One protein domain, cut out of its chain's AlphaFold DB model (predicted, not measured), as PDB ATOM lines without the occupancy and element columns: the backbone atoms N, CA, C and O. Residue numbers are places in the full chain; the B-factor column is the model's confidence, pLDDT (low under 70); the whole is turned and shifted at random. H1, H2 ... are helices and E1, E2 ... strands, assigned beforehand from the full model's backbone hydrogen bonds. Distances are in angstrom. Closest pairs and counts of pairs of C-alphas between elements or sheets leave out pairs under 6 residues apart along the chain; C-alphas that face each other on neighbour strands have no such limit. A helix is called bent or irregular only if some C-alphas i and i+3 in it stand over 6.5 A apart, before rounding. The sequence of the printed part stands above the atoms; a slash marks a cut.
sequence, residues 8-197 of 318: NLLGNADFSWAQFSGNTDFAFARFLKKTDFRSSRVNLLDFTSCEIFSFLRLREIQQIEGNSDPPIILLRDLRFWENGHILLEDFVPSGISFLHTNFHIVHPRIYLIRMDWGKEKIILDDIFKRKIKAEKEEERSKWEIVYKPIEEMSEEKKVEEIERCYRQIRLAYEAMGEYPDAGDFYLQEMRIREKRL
ATOM      1  N   ASN A   8      99.391 131.500  88.556       81.31
ATOM      2  CA  ASN A   8      99.836 132.005  87.256       81.31
ATOM      3  C   ASN A   8     101.360 131.931  87.138       81.31
ATOM      4  O   ASN A   8     102.069 132.547  87.931       81.31
ATOM      5  N   LEU A   9     101.861 131.273  86.093       80.38
ATOM      6  CA  LEU A   9     103.257 131.379  85.672       80.38
ATOM      7  C   LEU A   9     103.339 132.445  84.574       80.38
ATOM      8  O   LEU A   9     103.045 132.189  83.406       80.38
ATOM      9  N   LEU A  10     103.645 133.679  84.993       76.62
ATOM     10  CA  LEU A  10     103.581 134.896  84.166       76.62
ATOM     11  C   LEU A  10     104.759 135.037  83.185       76.62
ATOM     12  O   LEU A  10     104.610 135.664  82.134       76.62
ATOM     13  N   GLY A  11     105.918 134.470  83.524       80.94
ATOM     14  CA  GLY A  11     107.143 134.515  82.724       80.94
ATOM     15  C   GLY A  11     107.482 133.174  82.078       80.94
ATOM     16  O   GLY A  11     106.814 132.170  82.323       80.94
ATOM     17  N   ASN A  12     108.538 133.160  81.259       87.19
ATOM     18  CA  ASN A  12     109.144 131.892  80.855       87.19
ATOM     19  C   ASN A  12     109.597 131.159  82.125       87.19
ATOM     20  O   ASN A  12     110.302 131.747  82.944       87.19
ATOM     21  N   ALA A  13     109.179 129.910  82.282       90.94
ATOM     22  CA  ALA A  13     109.541 129.075  83.415       90.94
ATOM     23  C   ALA A  13     110.442 127.940  82.922       90.94
ATOM     24  O   ALA A  13     110.074 127.189  82.022       90.94
ATOM     25  N   ASP A  14     111.641 127.841  83.479       93.12
ATOM     26  CA  ASP A  14     112.587 126.787  83.133       93.12
ATOM     27  C   ASP A  14     112.806 125.898  84.357       93.12
ATOM     28  O   ASP A  14     113.450 126.298  85.324       93.12
ATOM     29  N   PHE A  15     112.212 124.710  84.317       94.56
ATOM     30  CA  PHE A  15     112.402 123.636  85.286       94.56
ATOM     31  C   PHE A  15     113.380 122.583  84.752       94.56
ATOM     32  O   PHE A  15     113.400 121.452  85.244       94.56
ATOM     33  N   SER A  16     114.182 122.913  83.734       92.00
ATOM     34  CA  SER A  16     115.188 121.990  83.223       92.00
ATOM     35  C   SER A  16     116.144 121.581  84.339       92.00
ATOM     36  O   SER A  16     116.609 122.428  85.100       92.00
ATOM     37  N   TRP A  17     116.456 120.287  84.422       92.81
ATOM     38  CA  TRP A  17     117.325 119.704  85.457       92.81
ATOM     39  C   TRP A  17     116.817 119.841  86.899       92.81
ATOM     40  O   TRP A  17     117.532 119.479  87.833       92.81
ATOM     41  N   ALA A  18     115.592 120.333  87.109       93.56
ATOM     42  CA  ALA A  18     115.009 120.396  88.440       93.56
ATOM     43  C   ALA A  18     114.787 118.980  88.988       93.56
ATOM     44  O   ALA A  18     114.305 118.094  88.282       93.56
ATOM     45  N   GLN A  19     115.116 118.777  90.262       92.88
ATOM     46  CA  GLN A  19     114.794 117.557  90.990       92.88
ATOM     47  C   GLN A  19     113.686 117.861  91.987       92.88
ATOM     48  O   GLN A  19     113.858 118.680  92.890       92.88
ATOM     49  N   PHE A  20     112.559 117.178  91.840       89.44
ATOM     50  CA  PHE A  20     111.438 117.299  92.754       89.44
ATOM     51  C   PHE A  20     111.434 116.082  93.665       89.44
ATOM     52  O   PHE A  20     111.313 114.968  93.183       89.44
ATOM     53  N   SER A  21     111.578 116.267  94.975       82.50
ATOM     54  CA  SER A  21     111.733 115.167  95.941       82.50
ATOM     55  C   SER A  21     110.448 114.371  96.224       82.50
ATOM     56  O   SER A  21     110.460 113.487  97.073       82.50
ATOM     57  N   GLY A  22     109.337 114.677  95.548       81.44
ATOM     58  CA  GLY A  22     108.042 114.031  95.754       81.44
ATOM     59  C   GLY A  22     107.075 114.260  94.593       81.44
ATOM     60  O   GLY A  22     107.475 114.666  93.498       81.44
ATOM     61  N   ASN A  23     105.789 113.997  94.839       84.94
ATOM     62  CA  ASN A  23     104.727 114.283  93.875       84.94
ATOM     63  C   ASN A  23     104.672 115.789  93.616       84.94
ATOM     64  O   ASN A  23     104.544 116.588  94.544       84.94
ATOM     65  N   THR A  24     104.791 116.165  92.350       89.06
ATOM     66  CA  THR A  24     104.837 117.563  91.934       89.06
ATOM     67  C   THR A  24     103.496 117.945  91.342       89.06
ATOM     68  O   THR A  24     103.118 117.460  90.275       89.06
ATOM     69  N   ASP A  25     102.780 118.805  92.056       90.31
ATOM     70  CA  ASP A  25     101.428 119.222  91.711       90.31
ATOM     71  C   ASP A  25     101.430 120.606  91.044       90.31
ATOM     72  O   ASP A  25     101.720 121.630  91.674       90.31
ATOM     73  N   PHE A  26     101.107 120.626  89.751       92.81
ATOM     74  CA  PHE A  26     100.829 121.829  88.973       92.81
ATOM     75  C   PHE A  26      99.335 121.986  88.675       92.81
ATOM     76  O   PHE A  26      98.983 122.819  87.841       92.81
ATOM     77  N   ALA A  27      98.441 121.239  89.326       89.75
ATOM     78  CA  ALA A  27      97.016 121.294  89.046       89.75
ATOM     79  C   ALA A  27      96.472 122.729  89.117       89.75
ATOM     80  O   ALA A  27      96.861 123.549  89.954       89.75
ATOM     81  N   PHE A  28      95.559 123.044  88.197       91.88
ATOM     82  CA  PHE A  28      94.961 124.376  88.029       91.88
ATOM     83  C   PHE A  28      95.946 125.515  87.682       91.88
ATOM     84  O   PHE A  28      95.541 126.686  87.671       91.88
ATOM     85  N   ALA A  29      97.216 125.218  87.378       92.56
ATOM     86  CA  ALA A  29      98.185 126.226  86.958       92.56
ATOM     87  C   ALA A  29      97.876 126.784  85.560       92.56
ATOM     88  O   ALA A  29      97.310 126.118  84.687       92.56
ATOM     89  N   ARG A  30      98.283 128.037  85.331       92.75
ATOM     90  CA  ARG A  30      98.202 128.705  84.023       92.75
ATOM     91  C   ARG A  30      99.604 128.957  83.486       92.75
ATOM     92  O   ARG A  30     100.347 129.771  84.036       92.75
ATOM     93  N   PHE A  31      99.939 128.289  82.387       92.00
ATOM     94  CA  PHE A  31     101.208 128.438  81.678       92.00
ATOM     95  C   PHE A  31     101.055 129.499  80.583       92.00
ATOM     96  O   PHE A  31     100.630 129.207  79.460       92.00
ATOM     97  N   LEU A  32     101.345 130.758  80.937       91.50
ATOM     98  CA  LEU A  32     101.125 131.921  80.063       91.50
ATOM     99  C   LEU A  32     102.226 132.095  79.008       91.50
ATOM    100  O   LEU A  32     101.993 132.662  77.939       91.50
ATOM    101  N   LYS A  33     103.429 131.606  79.311       93.06
ATOM    102  CA  LYS A  33     104.627 131.683  78.470       93.06
ATOM    103  C   LYS A  33     105.267 130.300  78.329       93.06
ATOM    104  O   LYS A  33     104.677 129.292  78.720       93.06
ATOM    105  N   LYS A  34     106.455 130.247  77.724       93.56
ATOM    106  CA  LYS A  34     107.188 129.000  77.515       93.56
ATOM    107  C   LYS A  34     107.539 128.364  78.860       93.56
ATOM    108  O   LYS A  34     108.137 129.026  79.702       93.56
ATOM    109  N   THR A  35     107.210 127.088  79.020       95.75
ATOM    110  CA  THR A  35     107.594 126.280  80.179       95.75
ATOM    111  C   THR A  35     108.344 125.037  79.725       95.75
ATOM    112  O   THR A  35     107.865 124.335  78.836       95.75
ATOM    113  N   ASP A  36     109.524 124.784  80.289       95.56
ATOM    114  CA  ASP A  36     110.401 123.669  79.903       95.56
ATOM    115  C   ASP A  36     110.730 122.799  81.125       95.56
ATOM    116  O   ASP A  36     111.098 123.323  82.171       95.56
ATOM    117  N   PHE A  37     110.578 121.482  80.996       95.88
ATOM    118  CA  PHE A  37     110.889 120.487  82.031       95.88
ATOM    119  C   PHE A  37     112.002 119.523  81.592       95.88
ATOM    120  O   PHE A  37     112.098 118.407  82.105       95.88
ATOM    121  N   ARG A  38     112.833 119.904  80.618       94.75
ATOM    122  CA  ARG A  38     113.869 119.024  80.067       94.75
ATOM    123  C   ARG A  38     114.782 118.424  81.144       94.75
ATOM    124  O   ARG A  38     115.373 119.149  81.940       94.75
ATOM    125  N   SER A  39     114.952 117.104  81.119       93.69
ATOM    126  CA  SER A  39     115.859 116.377  82.022       93.69
ATOM    127  C   SER A  39     115.549 116.584  83.513       93.69
ATOM    128  O   SER A  39     116.430 116.431  84.358       93.69
ATOM    129  N   SER A  40     114.313 116.963  83.854       93.50
ATOM    130  CA  SER A  40     113.879 117.057  85.250       93.50
ATOM    131  C   SER A  40     113.614 115.671  85.842       93.50
ATOM    132  O   SER A  40     113.279 114.724  85.126       93.50
ATOM    133  N   ARG A  41     113.807 115.548  87.158       92.25
ATOM    134  CA  ARG A  41     113.671 114.301  87.920       92.25
ATOM    135  C   ARG A  41     112.424 114.347  88.788       92.25
ATOM    136  O   ARG A  41     112.340 115.181  89.690       92.25
ATOM    137  N   VAL A  42     111.478 113.453  88.519       90.75
ATOM    138  CA  VAL A  42     110.163 113.403  89.173       90.75
ATOM    139  C   VAL A  42     109.682 111.963  89.315       90.75
ATOM    140  O   VAL A  42     110.006 111.104  88.498       90.75
ATOM    141  N   ASN A  43     108.844 111.712  90.318       87.56
ATOM    142  CA  ASN A  43     108.068 110.470  90.399       87.56
ATOM    143  C   ASN A  43     106.685 110.637  89.756       87.56
ATOM    144  O   ASN A  43     106.233 109.770  89.007       87.56
ATOM    145  N   LEU A  44     106.026 111.765  90.039       89.88
ATOM    146  CA  LEU A  44     104.711 112.119  89.517       89.88
ATOM    147  C   LEU A  44     104.654 113.623  89.223       89.88
ATOM    148  O   LEU A  44     104.992 114.429  90.090       89.88
ATOM    149  N   LEU A  45     104.205 113.977  88.021       92.62
ATOM    150  CA  LEU A  45     103.869 115.335  87.592       92.62
ATOM    151  C   LEU A  45     102.371 115.422  87.314       92.62
ATOM    152  O   LEU A  45     101.882 114.791  86.375       92.62
ATOM    153  N   ASP A  46     101.652 116.216  88.099       93.38
ATOM    154  CA  ASP A  46     100.223 116.438  87.902       93.38
ATOM    155  C   ASP A  46      99.962 117.778  87.206       93.38
ATOM    156  O   ASP A  46     100.252 118.836  87.758       93.38
ATOM    157  N   PHE A  47      99.408 117.741  85.993       94.62
ATOM    158  CA  PHE A  47      98.959 118.921  85.253       94.62
ATOM    159  C   PHE A  47      97.426 118.997  85.166       94.62
ATOM    160  O   PHE A  47      96.887 119.684  84.298       94.62
ATOM    161  N   THR A  48      96.690 118.310  86.039       92.81
ATOM    162  CA  THR A  48      95.226 118.246  85.979       92.81
ATOM    163  C   THR A  48      94.592 119.640  85.969       92.81
ATOM    164  O   THR A  48      94.922 120.516  86.769       92.81
ATOM    165  N   SER A  49      93.654 119.870  85.045       93.69
ATOM    166  CA  SER A  49      92.937 121.146  84.902       93.69
ATOM    167  C   SER A  49      93.831 122.370  84.629       93.69
ATOM    168  O   SER A  49      93.423 123.504  84.897       93.69
ATOM    169  N   CYS A  50      95.039 122.177  84.087       93.69
ATOM    170  CA  CYS A  50      95.902 123.288  83.689       93.69
ATOM    171  C   CYS A  50      95.398 124.015  82.439       93.69
ATOM    172  O   CYS A  50      94.768 123.434  81.550       93.69
ATOM    173  N   GLU A  51      95.760 125.293  82.330       93.56
ATOM    174  CA  GLU A  51      95.555 126.081  81.117       93.56
ATOM    175  C   GLU A  51      96.884 126.391  80.428       93.56
ATOM    176  O   GLU A  51      97.793 126.970  81.026       93.56
ATOM    177  N   ILE A  52      96.975 126.054  79.144       93.38
ATOM    178  CA  ILE A  52      98.178 126.230  78.332       93.38
ATOM    179  C   ILE A  52      97.904 127.312  77.293       93.38
ATOM    180  O   ILE A  52      97.101 127.125  76.375       93.38
ATOM    181  N   PHE A  53      98.572 128.455  77.444       92.00
ATOM    182  CA  PHE A  53      98.437 129.594  76.532       92.00
ATOM    183  C   PHE A  53      99.521 129.643  75.464       92.00
ATOM    184  O   PHE A  53      99.291 130.182  74.382       92.00
ATOM    185  N   SER A  54     100.697 129.101  75.774       91.12
ATOM    186  CA  SER A  54     101.864 129.134  74.899       91.12
ATOM    187  C   SER A  54     102.441 127.729  74.738       91.12
ATOM    188  O   SER A  54     101.796 126.885  74.130       91.12
ATOM    189  N   PHE A  55     103.624 127.444  75.275       92.31
ATOM    190  CA  PHE A  55     104.315 126.184  75.028       92.31
ATOM    191  C   PHE A  55     104.698 125.485  76.325       92.31
ATOM    192  O   PHE A  55     105.362 126.090  77.164       92.31
ATOM    193  N   LEU A  56     104.326 124.212  76.455       94.94
ATOM    194  CA  LEU A  56     104.776 123.321  77.520       94.94
ATOM    195  C   LEU A  56     105.632 122.209  76.909       94.94
ATOM    196  O   LEU A  56     105.133 121.379  76.150       94.94
ATOM    197  N   ARG A  57     106.924 122.187  77.234       96.00
ATOM    198  CA  ARG A  57     107.843 121.127  76.815       96.00
ATOM    199  C   ARG A  57     108.122 120.194  77.978       96.00
ATOM    200  O   ARG A  57     108.645 120.614  79.006       96.00
ATOM    201  N   LEU A  58     107.842 118.919  77.759       95.12
ATOM    202  CA  LEU A  58     108.306 117.817  78.583       95.12
ATOM    203  C   LEU A  58     109.307 117.045  77.719       95.12
ATOM    204  O   LEU A  58     109.002 116.731  76.568       95.12
ATOM    205  N   ARG A  59     110.515 116.797  78.230       94.25
ATOM    206  CA  ARG A  59     111.567 116.084  77.495       94.25
ATOM    207  C   ARG A  59     112.472 115.321  78.447       94.25
ATOM    208  O   ARG A  59     112.909 115.913  79.431       94.25
ATOM    209  N   GLU A  60     112.808 114.075  78.114       90.88
ATOM    210  CA  GLU A  60     113.798 113.271  78.854       90.88
ATOM    211  C   GLU A  60     113.548 113.286  80.375       90.88
ATOM    212  O   GLU A  60     114.474 113.447  81.168       90.88
ATOM    213  N   ILE A  61     112.286 113.203  80.800       89.56
ATOM    214  CA  ILE A  61     111.962 113.237  82.229       89.56
ATOM    215  C   ILE A  61     112.473 111.954  82.861       89.56
ATOM    216  O   ILE A  61     112.170 110.849  82.411       89.56
ATOM    217  N   GLN A  62     113.254 112.128  83.913       87.75
ATOM    218  CA  GLN A  62     113.906 111.048  84.621       87.75
ATOM    219  C   GLN A  62     113.150 110.738  85.902       87.75
ATOM    220  O   GLN A  62     112.486 111.587  86.499       87.75
ATOM    221  N   GLN A  63     113.293 109.503  86.348       84.38
ATOM    222  CA  GLN A  63     112.842 109.098  87.662       84.38
ATOM    223  C   GLN A  63     113.843 109.539  88.738       84.38
ATOM    224  O   GLN A  63     115.034 109.704  88.466       84.38
ATOM    225  N   ILE A  64     113.370 109.713  89.971       82.94
ATOM    226  CA  ILE A  64     114.244 109.872  91.138       82.94
ATOM    227  C   ILE A  64     114.889 108.515  91.465       82.94
ATOM    228  O   ILE A  64     114.221 107.481  91.434       82.94
ATOM    229  N   GLU A  65     116.185 108.507  91.787       73.56
ATOM    230  CA  GLU A  65     116.908 107.287  92.169       73.56
ATOM    231  C   GLU A  65     116.201 106.527  93.307       73.56
ATOM    232  O   GLU A  65     115.811 107.120  94.312       73.56
ATOM    233  N   GLY A  66     116.058 105.205  93.150       71.50
ATOM    234  CA  GLY A  66     115.513 104.306  94.179       71.50
ATOM    235  C   GLY A  66     114.096 103.784  93.928       71.50
ATOM    236  O   GLY A  66     113.638 102.919  94.669       71.50
ATOM    237  N   ASN A  67     113.417 104.244  92.878       67.94
ATOM    238  CA  ASN A  67     112.111 103.729  92.474       67.94
ATOM    239  C   ASN A  67     112.241 102.962  91.136       67.94
ATOM    240  O   ASN A  67     113.118 103.253  90.325       67.94
ATOM    241  N   SER A  68     111.433 101.916  90.944       68.56
ATOM    242  CA  SER A  68     111.493 101.016  89.780       68.56
ATOM    243  C   SER A  68     110.526 101.389  88.656       68.56
ATOM    244  O   SER A  68     110.672 100.900  87.536       68.56
ATOM    245  N   ASP A  69     109.514 102.207  88.954       74.44
ATOM    246  CA  ASP A  69     108.424 102.495  88.016       74.44
ATOM    247  C   ASP A  69     108.693 103.746  87.171       74.44
ATOM    248  O   ASP A  69     109.052 104.770  87.732       74.44
ATOM    249  N   PRO A  70     108.410 103.761  85.860       80.25
ATOM    250  CA  PRO A  70     108.613 104.959  85.044       80.25
ATOM    251  C   PRO A  70     107.875 106.192  85.614       80.25
ATOM    252  O   PRO A  70     106.814 106.038  86.234       80.25
ATOM    253  N   PRO A  71     108.397 107.415  85.388       87.06
ATOM    254  CA  PRO A  71     107.786 108.640  85.897       87.06
ATOM    255  C   PRO A  71     106.360 108.797  85.359       87.06
ATOM    256  O   PRO A  71     106.107 108.591  84.169       87.06
ATOM    257  N   ILE A  72     105.426 109.173  86.239       88.94
ATOM    258  CA  ILE A  72     104.021 109.373  85.875       88.94
ATOM    259  C   ILE A  72     103.749 110.841  85.566       88.94
ATOM    260  O   ILE A  72     104.151 111.730  86.309       88.94
ATOM    261  N   ILE A  73     103.019 111.102  84.486       92.50
ATOM    262  CA  ILE A  73     102.633 112.438  84.043       92.50
ATOM    263  C   ILE A  73     101.135 112.442  83.768       92.50
ATOM    264  O   ILE A  73     100.640 111.712  82.907       92.50
ATOM    265  N   LEU A  74     100.401 113.277  84.493       93.19
ATOM    266  CA  LEU A  74      98.953 113.387  84.375       93.19
ATOM    267  C   LEU A  74      98.603 114.632  83.563       93.19
ATOM    268  O   LEU A  74      98.609 115.747  84.070       93.19
ATOM    269  N   LEU A  75      98.290 114.442  82.281       94.06
ATOM    270  CA  LEU A  75      97.861 115.494  81.358       94.06
ATOM    271  C   LEU A  75      96.335 115.469  81.228       94.06
ATOM    272  O   LEU A  75      95.792 115.173  80.158       94.06
ATOM    273  N   ARG A  76      95.643 115.744  82.338       92.75
ATOM    274  CA  ARG A  76      94.185 115.595  82.460       92.75
ATOM    275  C   ARG A  76      93.446 116.923  82.426       92.75
ATOM    276  O   ARG A  76      93.948 117.923  82.930       92.75
ATOM    277  N   ASP A  77      92.246 116.923  81.855       92.44
ATOM    278  CA  ASP A  77      91.364 118.099  81.795       92.44
ATOM    279  C   ASP A  77      92.052 119.388  81.297       92.44
ATOM    280  O   ASP A  77      91.691 120.501  81.693       92.44
ATOM    281  N   LEU A  78      93.062 119.262  80.428       93.31
ATOM    282  CA  LEU A  78      93.836 120.418  79.989       93.31
ATOM    283  C   LEU A  78      93.005 121.308  79.074       93.31
ATOM    284  O   LEU A  78      92.302 120.841  78.170       93.31
ATOM    285  N   ARG A  79      93.154 122.617  79.263       92.31
ATOM    286  CA  ARG A  79      92.554 123.633  78.399       92.31
ATOM    287  C   ARG A  79      93.635 124.333  77.611       92.31
ATOM    288  O   ARG A  79      94.577 124.891  78.165       92.31
ATOM    289  N   PHE A  80      93.459 124.353  76.303       91.94
ATOM    290  CA  PHE A  80      94.385 125.011  75.404       91.94
ATOM    291  C   PHE A  80      93.784 126.309  74.869       91.94
ATOM    292  O   PHE A  80      92.649 126.317  74.386       91.94
ATOM    293  N   TRP A  81      94.571 127.377  74.862       90.31
ATOM    294  CA  TRP A  81      94.228 128.638  74.193       90.31
ATOM    295  C   TRP A  81      94.866 128.712  72.803       90.31
ATOM    296  O   TRP A  81      95.511 127.754  72.388       90.31
ATOM    297  N   GLU A  82      94.643 129.796  72.051       84.81
ATOM    298  CA  GLU A  82      94.976 129.905  70.615       84.81
ATOM    299  C   GLU A  82      96.359 129.348  70.247       84.81
ATOM    300  O   GLU A  82      96.439 128.477  69.382       84.81
ATOM    301  N   ASN A  83      97.399 129.749  70.985       86.94
ATOM    302  CA  ASN A  83      98.790 129.350  70.749       86.94
ATOM    303  C   ASN A  83      99.278 128.229  71.681       86.94
ATOM    304  O   ASN A  83     100.472 127.944  71.722       86.94
ATOM    305  N   GLY A  84      98.378 127.613  72.448       91.19
ATOM    306  CA  GLY A  84      98.686 126.576  73.424       91.19
ATOM    307  C   GLY A  84      99.093 125.261  72.764       91.19
ATOM    308  O   GLY A  84      98.299 124.685  72.021       91.19
ATOM    309  N   HIS A  85     100.285 124.752  73.066       93.31
ATOM    310  CA  HIS A  85     100.751 123.445  72.606       93.31
ATOM    311  C   HIS A  85     101.661 122.748  73.625       93.31
ATOM    312  O   HIS A  85     102.343 123.390  74.427       93.31
ATOM    313  N   ILE A  86     101.660 121.415  73.576       95.00
ATOM    314  CA  ILE A  86     102.524 120.530  74.357       95.00
ATOM    315  C   ILE A  86     103.475 119.807  73.415       95.00
ATOM    316  O   ILE A  86     103.048 119.257  72.400       95.00
ATOM    317  N   LEU A  87     104.748 119.753  73.782       94.81
ATOM    318  CA  LEU A  87     105.715 118.840  73.190       94.81
ATOM    319  C   LEU A  87     106.089 117.777  74.219       94.81
ATOM    320  O   LEU A  87     106.576 118.122  75.295       94.81
ATOM    321  N   LEU A  88     105.877 116.512  73.861       94.50
ATOM    322  CA  LEU A  88     106.397 115.346  74.564       94.50
ATOM    323  C   LEU A  88     107.513 114.741  73.716       94.50
ATOM    324  O   LEU A  88     107.289 114.394  72.553       94.50
ATOM    325  N   GLU A  89     108.707 114.645  74.287       93.25
ATOM    326  CA  GLU A  89     109.893 114.152  73.593       93.25
ATOM    327  C   GLU A  89     110.684 113.148  74.445       93.25
ATOM    328  O   GLU A  89     110.989 113.431  75.602       93.25
ATOM    329  N   ASP A  90     111.053 112.002  73.868       89.94
ATOM    330  CA  ASP A  90     111.897 110.982  74.516       89.94
ATOM    331  C   ASP A  90     111.273 110.376  75.796       89.94
ATOM    332  O   ASP A  90     111.898 110.336  76.858       89.94
ATOM    333  N   PHE A  91     110.021 109.903  75.703       83.50
ATOM    334  CA  PHE A  91     109.297 109.276  76.823       83.50
ATOM    335  C   PHE A  91     108.893 107.834  76.580       83.50
ATOM    336  O   PHE A  91     108.518 107.451  75.469       83.50
ATOM    337  N   VAL A  92     108.787 107.107  77.697       80.50
ATOM    338  CA  VAL A  92     107.970 105.900  77.802       80.50
ATOM    339  C   VAL A  92     106.535 106.311  78.187       80.50
ATOM    340  O   VAL A  92     106.292 106.801  79.291       80.50
ATOM    341  N   PRO A  93     105.546 106.126  77.306       75.88
ATOM    342  CA  PRO A  93     104.186 106.623  77.476       75.88
ATOM    343  C   PRO A  93     103.348 105.800  78.454       75.88
ATOM    344  O   PRO A  93     102.251 106.222  78.812       75.88
ATOM    345  N   SER A  94     103.853 104.658  78.936       75.62
ATOM    346  CA  SER A  94     103.201 103.896  80.006       75.62
ATOM    347  C   SER A  94     103.043 104.707  81.294       75.62
ATOM    348  O   SER A  94     102.267 104.305  82.146       75.62
ATOM    349  N   GLY A  95     103.760 105.828  81.444       81.06
ATOM    350  CA  GLY A  95     103.593 106.776  82.544       81.06
ATOM    351  C   GLY A  95     102.660 107.955  82.247       81.06
ATOM    352  O   GLY A  95     102.424 108.754  83.142       81.06
ATOM    353  N   ILE A  96     102.112 108.109  81.036       89.38
ATOM    354  CA  ILE A  96     101.390 109.332  80.645       89.38
ATOM    355  C   ILE A  96      99.885 109.080  80.544       89.38
ATOM    356  O   ILE A  96      99.437 108.238  79.766       89.38
ATOM    357  N   SER A  97      99.103 109.843  81.309       90.88
ATOM    358  CA  SER A  97      97.635 109.839  81.268       90.88
ATOM    359  C   SER A  97      97.121 111.041  80.483       90.88
ATOM    360  O   SER A  97      97.569 112.165  80.705       90.88
ATOM    361  N   PHE A  98      96.150 110.807  79.602       91.50
ATOM    362  CA  PHE A  98      95.554 111.815  78.715       91.50
ATOM    363  C   PHE A  98      94.054 112.039  78.990       91.50
ATOM    364  O   PHE A  98      93.341 112.652  78.186       91.50
ATOM    365  N   LEU A  99      93.564 111.513  80.117       88.50
ATOM    366  CA  LEU A  99      92.149 111.468  80.480       88.50
ATOM    367  C   LEU A  99      91.470 112.843  80.371       88.50
ATOM    368  O   LEU A  99      92.015 113.852  80.811       88.50
ATOM    369  N   HIS A 100      90.275 112.887  79.783       89.75
ATOM    370  CA  HIS A 100      89.448 114.089  79.589       89.75
ATOM    371  C   HIS A 100      90.066 115.259  78.802       89.75
ATOM    372  O   HIS A 100      89.342 116.124  78.313       89.75
ATOM    373  N   THR A 101      91.356 115.236  78.477       90.38
ATOM    374  CA  THR A 101      91.989 116.272  77.656       90.38
ATOM    375  C   THR A 101      91.690 116.109  76.169       90.38
ATOM    376  O   THR A 101      91.776 115.007  75.630       90.38
ATOM    377  N   ASN A 102      91.337 117.201  75.484       87.69
ATOM    378  CA  ASN A 102      91.219 117.221  74.028       87.69
ATOM    379  C   ASN A 102      92.386 117.981  73.383       87.69
ATOM    380  O   ASN A 102      92.429 119.210  73.412       87.69
ATOM    381  N   PHE A 103      93.299 117.244  72.756       85.62
ATOM    382  CA  PHE A 103      94.447 117.783  72.028       85.62
ATOM    383  C   PHE A 103      94.124 118.197  70.590       85.62
ATOM    384  O   PHE A 103      94.978 118.775  69.924       85.62
ATOM    385  N   HIS A 104      92.922 117.908  70.084       76.00
ATOM    386  CA  HIS A 104      92.560 118.139  68.689       76.00
ATOM    387  C   HIS A 104      91.315 119.033  68.585       76.00
ATOM    388  O   HIS A 104      90.184 118.549  68.522       76.00
ATOM    389  N   ILE A 105      91.530 120.354  68.562       70.12
ATOM    390  CA  ILE A 105      90.453 121.358  68.440       70.12
ATOM    391  C   ILE A 105      90.321 121.845  66.988       70.12
ATOM    392  O   ILE A 105      89.241 121.762  66.414       70.12
ATOM    393  N   VAL A 106      91.425 122.284  66.372       69.69
ATOM    394  CA  VAL A 106      91.500 122.663  64.940       69.69
ATOM    395  C   VAL A 106      92.740 122.038  64.300       69.69
ATOM    396  O   VAL A 106      92.654 121.394  63.259       69.69
ATOM    397  N   HIS A 107      93.872 122.146  64.994       72.56
ATOM    398  CA  HIS A 107      95.118 121.438  64.719       72.56
ATOM    399  C   HIS A 107      95.543 120.662  65.975       72.56
ATOM    400  O   HIS A 107      95.098 121.022  67.075       72.56
ATOM    401  N   PRO A 108      96.368 119.608  65.845       79.88
ATOM    402  CA  PRO A 108      96.907 118.923  67.006       79.88
ATOM    403  C   PRO A 108      97.737 119.895  67.840       79.88
ATOM    404  O   PRO A 108      98.660 120.542  67.353       79.88
ATOM    405  N   ARG A 109      97.386 119.996  69.119       89.00
ATOM    406  CA  ARG A 109      98.085 120.801  70.128       89.00
ATOM    407  C   ARG A 109      99.079 119.979  70.935       89.00
ATOM    408  O   ARG A 109      99.594 120.449  71.945       89.00
ATOM    409  N   ILE A 110      99.332 118.751  70.498       92.75
ATOM    410  CA  ILE A 110     100.301 117.842  71.086       92.75
ATOM    411  C   ILE A 110     101.243 117.346  69.995       92.75
ATOM    412  O   ILE A 110     100.799 116.914  68.931       92.75
ATOM    413  N   TYR A 111     102.535 117.409  70.283       92.88
ATOM    414  CA  TYR A 111     103.604 116.884  69.447       92.88
ATOM    415  C   TYR A 111     104.266 115.732  70.197       92.88
ATOM    416  O   TYR A 111     104.624 115.886  71.364       92.88
ATOM    417  N   LEU A 112     104.383 114.580  69.538       92.94
ATOM    418  CA  LEU A 112     104.859 113.327  70.126       92.94
ATOM    419  C   LEU A 112     106.123 112.890  69.383       92.94
ATOM    420  O   LEU A 112     106.045 112.233  68.348       92.94
ATOM    421  N   ILE A 113     107.289 113.284  69.885       91.56
ATOM    422  CA  ILE A 113     108.567 113.100  69.189       91.56
ATOM    423  C   ILE A 113     109.375 112.003  69.884       91.56
ATOM    424  O   ILE A 113     109.582 112.058  71.092       91.56
ATOM    425  N   ARG A 114     109.849 111.004  69.124       89.81
ATOM    426  CA  ARG A 114     110.698 109.907  69.642       89.81
ATOM    427  C   ARG A 114     110.117 109.218  70.891       89.81
ATOM    428  O   ARG A 114     110.815 108.933  71.857       89.81
ATOM    429  N   MET A 115     108.810 108.977  70.877       90.38
ATOM    430  CA  MET A 115     108.116 108.269  71.954       90.38
ATOM    431  C   MET A 115     108.323 106.757  71.807       90.38
ATOM    432  O   MET A 115     108.074 106.211  70.732       90.38
ATOM    433  N   ASP A 116     108.699 106.066  72.884       88.50
ATOM    434  CA  ASP A 116     108.818 104.604  72.892       88.50
ATOM    435  C   ASP A 116     107.539 103.953  73.428       88.50
ATOM    436  O   ASP A 116     107.412 103.632  74.607       88.50
ATOM    437  N   TRP A 117     106.564 103.745  72.546       85.62
ATOM    438  CA  TRP A 117     105.282 103.119  72.890       85.62
ATOM    439  C   TRP A 117     105.358 101.620  73.205       85.62
ATOM    440  O   TRP A 117     104.340 101.013  73.560       85.62
ATOM    441  N   GLY A 118     106.530 101.000  73.052       84.12
ATOM    442  CA  GLY A 118     106.676  99.554  73.087       84.12
ATOM    443  C   GLY A 118     105.885  98.844  71.979       84.12
ATOM    444  O   GLY A 118     105.213  99.443  71.138       84.12
ATOM    445  N   LYS A 119     105.947  97.508  71.973       80.50
ATOM    446  CA  LYS A 119     105.320  96.686  70.917       80.50
ATOM    447  C   LYS A 119     103.792  96.742  70.920       80.50
ATOM    448  O   LYS A 119     103.175  96.583  69.871       80.50
ATOM    449  N   GLU A 120     103.184  96.912  72.092       79.00
ATOM    450  CA  GLU A 120     101.727  96.860  72.237       79.00
ATOM    451  C   GLU A 120     101.062  98.236  72.101       79.00
ATOM    452  O   GLU A 120      99.859  98.289  71.852       79.00
ATOM    453  N   LYS A 121     101.821  99.339  72.202       85.44
ATOM    454  CA  LYS A 121     101.322 100.723  72.111       85.44
ATOM    455  C   LYS A 121     100.114 101.001  73.004       85.44
ATOM    456  O   LYS A 121      99.107 101.549  72.560       85.44
ATOM    457  N   ILE A 122     100.219 100.579  74.260       84.50
ATOM    458  CA  ILE A 122      99.163 100.725  75.262       84.50
ATOM    459  C   ILE A 122      99.411 102.007  76.059       84.50
ATOM    460  O   ILE A 122     100.521 102.240  76.536       84.50
ATOM    461  N   ILE A 123      98.376 102.835  76.195       87.94
ATOM    462  CA  ILE A 123      98.408 104.047  77.030       87.94
ATOM    463  C   ILE A 123      98.205 103.691  78.506       87.94
ATOM    464  O   ILE A 123      97.504 102.724  78.808       87.94
ATOM    465  N   LEU A 124      98.730 104.506  79.428       84.06
ATOM    466  CA  LEU A 124      98.526 104.316  80.874       84.06
ATOM    467  C   LEU A 124      97.042 104.128  81.234       84.06
ATOM    468  O   LEU A 124      96.702 103.251  82.026       84.06
ATOM    469  N   ASP A 125      96.158 104.892  80.586       83.31
ATOM    470  CA  ASP A 125      94.711 104.860  80.828       83.31
ATOM    471  C   ASP A 125      94.064 103.480  80.523       83.31
ATOM    472  O   ASP A 125      92.997 103.165  81.052       83.31
ATOM    473  N   ASP A 126      94.711 102.624  79.717       84.12
ATOM    474  CA  ASP A 126      94.257 101.267  79.350       84.12
ATOM    475  C   ASP A 126      94.975 100.153  80.156       84.12
ATOM    476  O   ASP A 126      94.489  99.024  80.244       84.12
ATOM    477  N   ILE A 127      96.096 100.460  80.832       77.19
ATOM    478  CA  ILE A 127      96.901  99.500  81.631       77.19
ATOM    479  C   ILE A 127      96.198  99.065  82.935       77.19
ATOM    480  O   ILE A 127      96.613  98.096  83.574       77.19
ATOM    481  N   PHE A 128      95.066  99.688  83.277       61.75
ATOM    482  CA  PHE A 128      94.277  99.528  84.509       61.75
ATOM    483  C   PHE A 128      94.057  98.079  85.012       61.75
ATOM    484  O   PHE A 128      93.786  97.859  86.188       61.75
ATOM    485  N   LYS A 129      94.163  97.053  84.157       51.34
ATOM    486  CA  LYS A 129      93.817  95.663  84.499       51.34
ATOM    487  C   LYS A 129      94.876  94.837  85.238       51.34
ATOM    488  O   LYS A 129      94.607  93.666  85.514       51.34
ATOM    489  N   ARG A 130      96.059  95.355  85.577       46.12
ATOM    490  CA  ARG A 130      97.097  94.532  86.229       46.12
ATOM    491  C   ARG A 130      97.327  94.905  87.696       46.12
ATOM    492  O   ARG A 130      98.075  95.818  87.990       46.12
ATOM    493  N   LYS A 131      96.691  94.100  88.563       52.16
ATOM    494  CA  LYS A 131      97.027  93.773  89.965       52.16
ATOM    495  C   LYS A 131      97.576  94.918  90.816       52.16
ATOM    496  O   LYS A 131      98.776  95.144  90.762       52.16
ATOM    497  N   ILE A 132      96.789  95.418  91.772       52.88
ATOM    498  CA  ILE A 132      97.360  95.860  93.052       52.88
ATOM    499  C   ILE A 132      96.419  95.450  94.203       52.88
ATOM    500  O   ILE A 132      95.333  95.996  94.368       52.88
ATOM    501  N   LYS A 133      96.847  94.456  94.996       48.38
ATOM    502  CA  LYS A 133      96.535  94.392  96.432       48.38
ATOM    503  C   LYS A 133      97.506  95.391  97.059       48.38
ATOM    504  O   LYS A 133      98.690  95.088  97.141       48.38
ATOM    505  N   ALA A 134      97.042  96.598  97.366       53.75
ATOM    506  CA  ALA A 134      97.904  97.652  97.891       53.75
ATOM    507  C   ALA A 134      98.179  97.356  99.367       53.75
ATOM    508  O   ALA A 134      97.285  97.514 100.198       53.75
ATOM    509  N   GLU A 135      99.386  96.889  99.683       56.22
ATOM    510  CA  GLU A 135      99.832  96.675 101.069       56.22
ATOM    511  C   GLU A 135     100.693  97.843 101.590       56.22
ATOM    512  O   GLU A 135     100.851  97.981 102.801       56.22
ATOM    513  N   LYS A 136     101.204  98.727 100.712       64.75
ATOM    514  CA  LYS A 136     102.054  99.878 101.078       64.75
ATOM    515  C   LYS A 136     101.358 101.230 100.869       64.75
ATOM    516  O   LYS A 136     100.633 101.436  99.898       64.75
ATOM    517  N   GLU A 137     101.621 102.178 101.769       64.88
ATOM    518  CA  GLU A 137     100.992 103.510 101.810       64.88
ATOM    519  C   GLU A 137     101.345 104.400 100.601       64.88
ATOM    520  O   GLU A 137     100.482 105.100 100.069       64.88
ATOM    521  N   GLU A 138     102.572 104.301 100.082       64.94
ATOM    522  CA  GLU A 138     103.014 105.026  98.879       64.94
ATOM    523  C   GLU A 138     102.295 104.541  97.604       64.94
ATOM    524  O   GLU A 138     101.854 105.344  96.777       64.94
ATOM    525  N   GLU A 139     102.069 103.227  97.479       70.44
ATOM    526  CA  GLU A 139     101.270 102.641  96.393       70.44
ATOM    527  C   GLU A 139      99.799 103.061  96.488       70.44
ATOM    528  O   GLU A 139      99.148 103.281  95.464       70.44
ATOM    529  N   ARG A 140      99.281 103.227  97.712       69.75
ATOM    530  CA  ARG A 140      97.919 103.715  97.957       69.75
ATOM    531  C   ARG A 140      97.748 105.161  97.500       69.75
ATOM    532  O   ARG A 140      96.794 105.447  96.784       69.75
ATOM    533  N   SER A 141      98.687 106.047  97.842       71.44
ATOM    534  CA  SER A 141      98.669 107.447  97.389       71.44
ATOM    535  C   SER A 141      98.741 107.547  95.861       71.44
ATOM    536  O   SER A 141      97.938 108.240  95.234       71.44
ATOM    537  N   LYS A 142      99.637 106.773  95.235       73.94
ATOM    538  CA  LYS A 142      99.735 106.665  93.772       73.94
ATOM    539  C   LYS A 142      98.421 106.178  93.153       73.94
ATOM    540  O   LYS A 142      97.988 106.710  92.132       73.94
ATOM    541  N   TRP A 143      97.761 105.202  93.773       74.00
ATOM    542  CA  TRP A 143      96.478 104.688  93.301       74.00
ATOM    543  C   TRP A 143      95.343 105.708  93.409       74.00
ATOM    544  O   TRP A 143      94.588 105.872  92.449       74.00
ATOM    545  N   GLU A 144      95.255 106.438  94.521       78.69
ATOM    546  CA  GLU A 144      94.222 107.458  94.728       78.69
ATOM    547  C   GLU A 144      94.306 108.603  93.714       78.69
ATOM    548  O   GLU A 144      93.275 109.094  93.263       78.69
ATOM    549  N   ILE A 145      95.517 109.002  93.316       78.62
ATOM    550  CA  ILE A 145      95.719 110.101  92.360       78.62
ATOM    551  C   ILE A 145      95.571 109.599  90.912       78.62
ATOM    552  O   ILE A 145      94.894 110.209  90.077       78.62
ATOM    553  N   VAL A 146      96.196 108.467  90.583       79.88
ATOM    554  CA  VAL A 146      96.308 108.007  89.193       79.88
ATOM    555  C   VAL A 146      95.107 107.160  88.775       79.88
ATOM    556  O   VAL A 146      94.543 107.402  87.710       79.88
ATOM    557  N   TYR A 147      94.695 106.177  89.572       78.31
ATOM    558  CA  TYR A 147      93.779 105.127  89.110       78.31
ATOM    559  C   TYR A 147      92.342 105.304  89.590       78.31
ATOM    560  O   TYR A 147      91.420 105.048  88.815       78.31
ATOM    561  N   LYS A 148      92.137 105.793  90.816       81.88
ATOM    562  CA  LYS A 148      90.802 106.003  91.391       81.88
ATOM    563  C   LYS A 148      89.873 106.845  90.497       81.88
ATOM    564  O   LYS A 148      88.752 106.392  90.268       81.88
ATOM    565  N   PRO A 149      90.311 107.964  89.875       81.75
ATOM    566  CA  PRO A 149      89.437 108.727  88.979       81.75
ATOM    567  C   PRO A 149      88.953 107.933  87.762       81.75
ATOM    568  O   PRO A 149      87.880 108.215  87.244       81.75
ATOM    569  N   ILE A 150      89.732 106.947  87.300       79.19
ATOM    570  CA  ILE A 150      89.392 106.070  86.168       79.19
ATOM    571  C   ILE A 150      88.461 104.936  86.621       79.19
ATOM    572  O   ILE A 150      87.613 104.483  85.854       79.19
ATOM    573  N   GLU A 151      88.629 104.451  87.852       79.50
ATOM    574  CA  GLU A 151      87.814 103.387  88.445       79.50
ATOM    575  C   GLU A 151      86.392 103.837  88.769       79.50
ATOM    576  O   GLU A 151      85.443 103.090  88.561       79.50
ATOM    577  N   GLU A 152      86.238 105.077  89.228       84.25
ATOM    578  CA  GLU A 152      84.934 105.663  89.550       84.25
ATOM    579  C   GLU A 152      84.086 105.959  88.298       84.25
ATOM    580  O   GLU A 152      82.892 106.258  88.394       84.25
ATOM    581  N   MET A 153      84.672 105.863  87.100       85.69
ATOM    582  CA  MET A 153      83.948 106.015  85.843       85.69
ATOM    583  C   MET A 153      83.084 104.791  85.549       85.69
ATOM    584  O   MET A 153      83.502 103.649  85.733       85.69
ATOM    585  N   SER A 154      81.905 105.011  84.959       89.00
ATOM    586  CA  SER A 154      81.167 103.902  84.358       89.00
ATOM    587  C   SER A 154      82.009 103.243  83.259       89.00
ATOM    588  O   SER A 154      82.701 103.926  82.499       89.00
ATOM    589  N   GLU A 155      81.927 101.915  83.137       86.19
ATOM    590  CA  GLU A 155      82.683 101.160  82.125       86.19
ATOM    591  C   GLU A 155      82.455 101.697  80.704       86.19
ATOM    592  O   GLU A 155      83.384 101.770  79.903       86.19
ATOM    593  N   GLU A 156      81.237 102.148  80.394       88.19
ATOM    594  CA  GLU A 156      80.926 102.760  79.102       88.19
ATOM    595  C   GLU A 156      81.699 104.068  78.874       88.19
ATOM    596  O   GLU A 156      82.344 104.224  77.834       88.19
ATOM    597  N   LYS A 157      81.708 104.968  79.867       90.19
ATOM    598  CA  LYS A 157      82.435 106.243  79.794       90.19
ATOM    599  C   LYS A 157      83.946 106.020  79.746       90.19
ATOM    600  O   LYS A 157      84.653 106.710  79.021       90.19
ATOM    601  N   LYS A 158      84.449 105.027  80.480       89.12
ATOM    602  CA  LYS A 158      85.861 104.630  80.468       89.12
ATOM    603  C   LYS A 158      86.308 104.155  79.089       89.12
ATOM    604  O   LYS A 158      87.325 104.614  78.577       89.12
ATOM    605  N   VAL A 159      85.542 103.258  78.468       91.00
ATOM    606  CA  VAL A 159      85.840 102.766  77.116       91.00
ATOM    607  C   VAL A 159      85.798 103.909  76.099       91.00
ATOM    608  O   VAL A 159      86.667 103.977  75.232       91.00
ATOM    609  N   GLU A 160      84.836 104.826  76.222       92.12
ATOM    610  CA  GLU A 160      84.750 106.018  75.375       92.12
ATOM    611  C   GLU A 160      85.959 106.953  75.533       92.12
ATOM    612  O   GLU A 160      86.518 107.408  74.533       92.12
ATOM    613  N   GLU A 161      86.412 107.204  76.762       91.19
ATOM    614  CA  GLU A 161      87.594 108.031  77.022       91.19
ATOM    615  C   GLU A 161      88.880 107.399  76.482       91.19
ATOM    616  O   GLU A 161      89.666 108.080  75.824       91.19
ATOM    617  N   ILE A 162      89.075 106.091  76.669       91.56
ATOM    618  CA  ILE A 162      90.244 105.380  76.132       91.56
ATOM    619  C   ILE A 162      90.230 105.406  74.593       91.56
ATOM    620  O   ILE A 162      91.255 105.680  73.964       91.56
ATOM    621  N   GLU A 163      89.069 105.173  73.967       94.00
ATOM    622  CA  GLU A 163      88.899 105.283  72.510       94.00
ATOM    623  C   GLU A 163      89.272 106.691  72.023       94.00
ATOM    624  O   GLU A 163      89.986 106.859  71.028       94.00
ATOM    625  N   ARG A 164      88.816 107.717  72.750       93.06
ATOM    626  CA  ARG A 164      89.114 109.119  72.466       93.06
ATOM    627  C   ARG A 164      90.615 109.407  72.567       93.06
ATOM    628  O   ARG A 164      91.129 110.063  71.661       93.06
ATOM    629  N   CYS A 165      91.308 108.908  73.592       92.69
ATOM    630  CA  CYS A 165      92.757 109.066  73.751       92.69
ATOM    631  C   CYS A 165      93.525 108.461  72.566       92.69
ATOM    632  O   CYS A 165      94.298 109.168  71.915       92.69
ATOM    633  N   TYR A 166      93.252 107.200  72.205       94.00
ATOM    634  CA  TYR A 166      93.897 106.562  71.049       94.00
ATOM    635  C   TYR A 166      93.638 107.318  69.741       94.00
ATOM    636  O   TYR A 166      94.556 107.517  68.942       94.00
ATOM    637  N   ARG A 167      92.410 107.809  69.538       94.19
ATOM    638  CA  ARG A 167      92.062 108.624  68.368       94.19
ATOM    639  C   ARG A 167      92.858 109.929  68.312       94.19
ATOM    640  O   ARG A 167      93.294 110.316  67.231       94.19
ATOM    641  N   GLN A 168      93.040 110.619  69.436       93.19
ATOM    642  CA  GLN A 168      93.803 111.870  69.476       93.19
ATOM    643  C   GLN A 168      95.295 111.636  69.216       93.19
ATOM    644  O   GLN A 168      95.888 112.377  68.437       93.19
ATOM    645  N   ILE A 169      95.874 110.574  69.788       92.94
ATOM    646  CA  ILE A 169      97.265 110.174  69.524       92.94
ATOM    647  C   ILE A 169      97.449 109.831  68.041       92.94
ATOM    648  O   ILE A 169      98.381 110.325  67.409       92.94
ATOM    649  N   ARG A 170      96.523 109.061  67.447       93.94
ATOM    650  CA  ARG A 170      96.523 108.786  66.002       93.94
ATOM    651  C   ARG A 170      96.546 110.079  65.191       93.94
ATOM    652  O   ARG A 170      97.377 110.212  64.303       93.94
ATOM    653  N   LEU A 171      95.632 111.011  65.472       92.62
ATOM    654  CA  LEU A 171      95.535 112.274  64.731       92.62
ATOM    655  C   LEU A 171      96.800 113.131  64.883       92.62
ATOM    656  O   LEU A 171      97.207 113.776  63.921       92.62
ATOM    657  N   ALA A 172      97.438 113.114  66.057       92.00
ATOM    658  CA  ALA A 172      98.724 113.774  66.260       92.00
ATOM    659  C   ALA A 172      99.811 113.166  65.356       92.00
ATOM    660  O   ALA A 172     100.496 113.904  64.653       92.00
ATOM    661  N   TYR A 173      99.915 111.835  65.294       92.56
ATOM    662  CA  TYR A 173     100.854 111.155  64.396       92.56
ATOM    663  C   TYR A 173     100.552 111.385  62.908       92.56
ATOM    664  O   TYR A 173     101.471 111.655  62.139       92.56
ATOM    665  N   GLU A 174      99.279 111.360  62.498       91.62
ATOM    666  CA  GLU A 174      98.882 111.669  61.115       91.62
ATOM    667  C   GLU A 174      99.278 113.093  60.710       91.62
ATOM    668  O   GLU A 174      99.748 113.302  59.594       91.62
ATOM    669  N   ALA A 175      99.125 114.067  61.611       90.25
ATOM    670  CA  ALA A 175      99.505 115.451  61.348       90.25
ATOM    671  C   ALA A 175     101.023 115.669  61.282       90.25
ATOM    672  O   ALA A 175     101.471 116.606  60.627       90.25
ATOM    673  N   MET A 176     101.809 114.806  61.933       90.19
ATOM    674  CA  MET A 176     103.273 114.808  61.844       90.19
ATOM    675  C   MET A 176     103.805 114.017  60.634       90.19
ATOM    676  O   MET A 176     105.006 114.035  60.391       90.19
ATOM    677  N   GLY A 177     102.942 113.335  59.870       90.19
ATOM    678  CA  GLY A 177     103.345 112.483  58.740       90.19
ATOM    679  C   GLY A 177     103.856 111.092  59.141       90.19
ATOM    680  O   GLY A 177     104.315 110.324  58.297       90.19
ATOM    681  N   GLU A 178     103.740 110.726  60.415       91.62
ATOM    682  CA  GLU A 178     104.217 109.460  60.983       91.62
ATOM    683  C   GLU A 178     103.140 108.369  60.860       91.62
ATOM    684  O   GLU A 178     102.527 107.889  61.822       91.62
ATOM    685  N   TYR A 179     102.851 107.995  59.616       90.62
ATOM    686  CA  TYR A 179     101.752 107.090  59.288       90.62
ATOM    687  C   TYR A 179     101.856 105.655  59.829       90.62
ATOM    688  O   TYR A 179     100.798 105.082  60.114       90.62
ATOM    689  N   PRO A 180     103.047 105.035  59.974       89.56
ATOM    690  CA  PRO A 180     103.156 103.715  60.590       89.56
ATOM    691  C   PRO A 180     102.631 103.710  62.030       89.56
ATOM    692  O   PRO A 180     101.821 102.853  62.389       89.56
ATOM    693  N   ASP A 181     103.010 104.713  62.827       90.62
ATOM    694  CA  ASP A 181     102.570 104.821  64.214       90.62
ATOM    695  C   ASP A 181     101.085 105.149  64.321       90.62
ATOM    696  O   ASP A 181     100.363 104.485  65.073       90.62
ATOM    697  N   ALA A 182     100.600 106.082  63.498       92.38
ATOM    698  CA  ALA A 182      99.171 106.355  63.378       92.38
ATOM    699  C   ALA A 182      98.362 105.092  63.029       92.38
ATOM    700  O   ALA A 182      97.291 104.861  63.592       92.38
ATOM    701  N   GLY A 183      98.871 104.251  62.125       91.88
ATOM    702  CA  GLY A 183      98.234 102.992  61.740       91.88
ATOM    703  C   GLY A 183      98.032 102.047  62.926       91.88
ATOM    704  O   GLY A 183      96.952 101.480  63.083       91.88
ATOM    705  N   ASP A 184      99.019 101.916  63.809       92.38
ATOM    706  CA  ASP A 184      98.883 101.061  64.989       92.38
ATOM    707  C   ASP A 184      97.932 101.652  66.041       92.38
ATOM    708  O   ASP A 184      97.119 100.920  66.610       92.38
ATOM    709  N   PHE A 185      97.947 102.974  66.245       93.56
ATOM    710  CA  PHE A 185      96.978 103.638  67.125       93.56
ATOM    711  C   PHE A 185      95.547 103.544  66.612       93.56
ATOM    712  O   PHE A 185      94.614 103.372  67.397       93.56
ATOM    713  N   TYR A 186      95.366 103.566  65.294       94.00
ATOM    714  CA  TYR A 186      94.076 103.281  64.689       94.00
ATOM    715  C   TYR A 186      93.579 101.868  65.017       94.00
ATOM    716  O   TYR A 186      92.396 101.678  65.303       94.00
ATOM    717  N   LEU A 187      94.463 100.866  65.011       93.19
ATOM    718  CA  LEU A 187      94.083  99.500  65.376       93.19
ATOM    719  C   LEU A 187      93.663  99.404  66.844       93.19
ATOM    720  O   LEU A 187      92.695  98.701  67.141       93.19
ATOM    721  N   GLN A 188      94.344 100.116  67.746       93.38
ATOM    722  CA  GLN A 188      93.936 100.176  69.151       93.38
ATOM    723  C   GLN A 188      92.589 100.887  69.320       93.38
ATOM    724  O   GLN A 188      91.700 100.338  69.968       93.38
ATOM    725  N   GLU A 189      92.366 102.017  68.640       94.94
ATOM    726  CA  GLU A 189      91.057 102.688  68.591       94.94
ATOM    727  C   GLU A 189      89.943 101.710  68.164       94.94
ATOM    728  O   GLU A 189      88.911 101.612  68.831       94.94
ATOM    729  N   MET A 190      90.153 100.928  67.095       94.50
ATOM    730  CA  MET A 190      89.156  99.960  66.611       94.50
ATOM    731  C   MET A 190      88.899  98.808  67.593       94.50
ATOM    732  O   MET A 190      87.757  98.352  67.697       94.50
ATOM    733  N   ARG A 191      89.922  98.336  68.316       92.38
ATOM    734  CA  ARG A 191      89.780  97.288  69.343       92.38
ATOM    735  C   ARG A 191      88.999  97.775  70.558       92.38
ATOM    736  O   ARG A 191      88.181  97.038  71.099       92.38
ATOM    737  N   ILE A 192      89.231  99.014  70.989       92.88
ATOM    738  CA  ILE A 192      88.475  99.608  72.096       92.88
ATOM    739  C   ILE A 192      87.032  99.870  71.671       92.88
ATOM    740  O   ILE A 192      86.115  99.493  72.400       92.88
ATOM    741  N   ARG A 193      86.815 100.391  70.456       93.12
ATOM    742  CA  ARG A 193      85.473 100.577  69.885       93.12
ATOM    743  C   ARG A 193      84.662  99.282  69.880       93.12
ATOM    744  O   ARG A 193      83.479  99.313  70.205       93.12
ATOM    745  N   GLU A 194      85.287  98.141  69.582       92.69
ATOM    746  CA  GLU A 194      84.624  96.829  69.600       92.69
ATOM    747  C   GLU A 194      83.962  96.511  70.951       92.69
ATOM    748  O   GLU A 194      82.885  95.913  70.974       92.69
ATOM    749  N   LYS A 195      84.551  96.948  72.076       91.12
ATOM    750  CA  LYS A 195      83.998  96.722  73.425       91.12
ATOM    751  C   LYS A 195      82.625  97.384  73.617       91.12
ATOM    752  O   LYS A 195      81.846  96.913  74.441       91.12
ATOM    753  N   ARG A 196      82.313  98.436  72.849       89.94
ATOM    754  CA  ARG A 196      81.021  99.151  72.884       89.94
ATOM    755  C   ARG A 196      79.965  98.513  71.984       89.94
ATOM    756  O   ARG A 196      78.772  98.742  72.170       89.94
ATOM    757  N   LEU A 197      80.388  97.731  70.992       92.00
ATOM    758  CA  LEU A 197      79.486  97.154  70.001       92.00
ATOM    759  C   LEU A 197      78.738  95.951  70.581       92.00
ATOM    760  O   LEU A 197      79.297  95.129  71.308       92.00
TER     761      LEU A 197
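Overview. This is residues 8 to 197 of the 318 residues of an uncharacterized protein of candidate division WOR-3 bacterium (UniProt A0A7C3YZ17). The printed part is a chain wound in stacked turns, a short solenoid of parallel strands and unnamed short pairings, with the helical hairpin H4 and H5 at the E5 end of the stack. One wall of the coil holds the sheet E2 E4 E5, another the small sheet E1 E3; H2 has its last residues, 142 to 146, near E1 and E3. It has 190 residues with five named strands, then five named helices; both sheets are parallel, and the class is mixed, with 79 residues in named elements, under half. It is compact, with a radius of gyration of the C-alphas of 16.2 A and spans of 48 by 45 by 28 A.

Arrangement. Short parallel pairings tie residues 8 to 9 to 30 to 31, these to 51 to 52, and these to 79 to 80. Residues 24 to 25 pair with residues 45 to 46 of E1, residues 44 to 46. E1 is parallel to E3, residues 72 to 74, with N 45 and O 72 at 2.8 A. Residues 35 to 36 pair with residues 56 to 57 of E2, residues 55 to 59, an edge strand. E2 is parallel to the inner strand E4, residues 85 to 89, with N 58 and O 87 at 2.9 A. E4 is parallel to the edge strand E5, residues 110 to 113, with N 111 and O 86 at 2.9 A. H1, residues 124 to 129, is irregular: C-alphas 126 and 129 are 7.6 A apart. H2, residues 137 to 146, comes closest to E3 at the C-alphas of Val 146 and Leu 74, 7.7 A. H2 and H3, residues 148 to 151, meet only through their link. H4, residues 155 to 175, is close to H1 but not clearly touching, closest at the C-alphas of Ile 162 and Asp 125, 6.5 A. H4 only grazes the sheet E2 E4 E5 with residues 168 to 175; the closest C-alphas of H4 and E5 are those of Ala 172 and Ile 110, 6.5 A. H4 and H5, residues 179 to 196, touch as a hairpin, opposite ways at a shallow tilt of 15 degrees, closest at the C-alphas of Arg 170 and Ala 182, 4.5 A. Every O i to N i+4 pair is within hydrogen-bond range in H2 and H4; H5 has 12 of 14, H1 0 of 2 with 1 of 3 O i to N i+3 pairs, and H3 is too short for such a pair.

Along the chain. E1 begins at C-alpha 44, (104.711, 112.119, 89.517). E2 is 12.7 A long, E4 13.1 A, and H2 14.2 A. H4 runs 30.3 A from C-alpha 155, (82.683, 101.160, 82.125), and H5 26.0 A to C-alpha 196, (81.021, 99.151, 72.884).

Size, cuts and confidence. The C-alphas farthest apart, Gly 11 and Leu 197, are 48.2 A apart. The printed part has no cut; the links E2 to E3 and E4 to E5 are long. pLDDT is under 70 at residues 67 to 68, 106, 128 to 138 and 140.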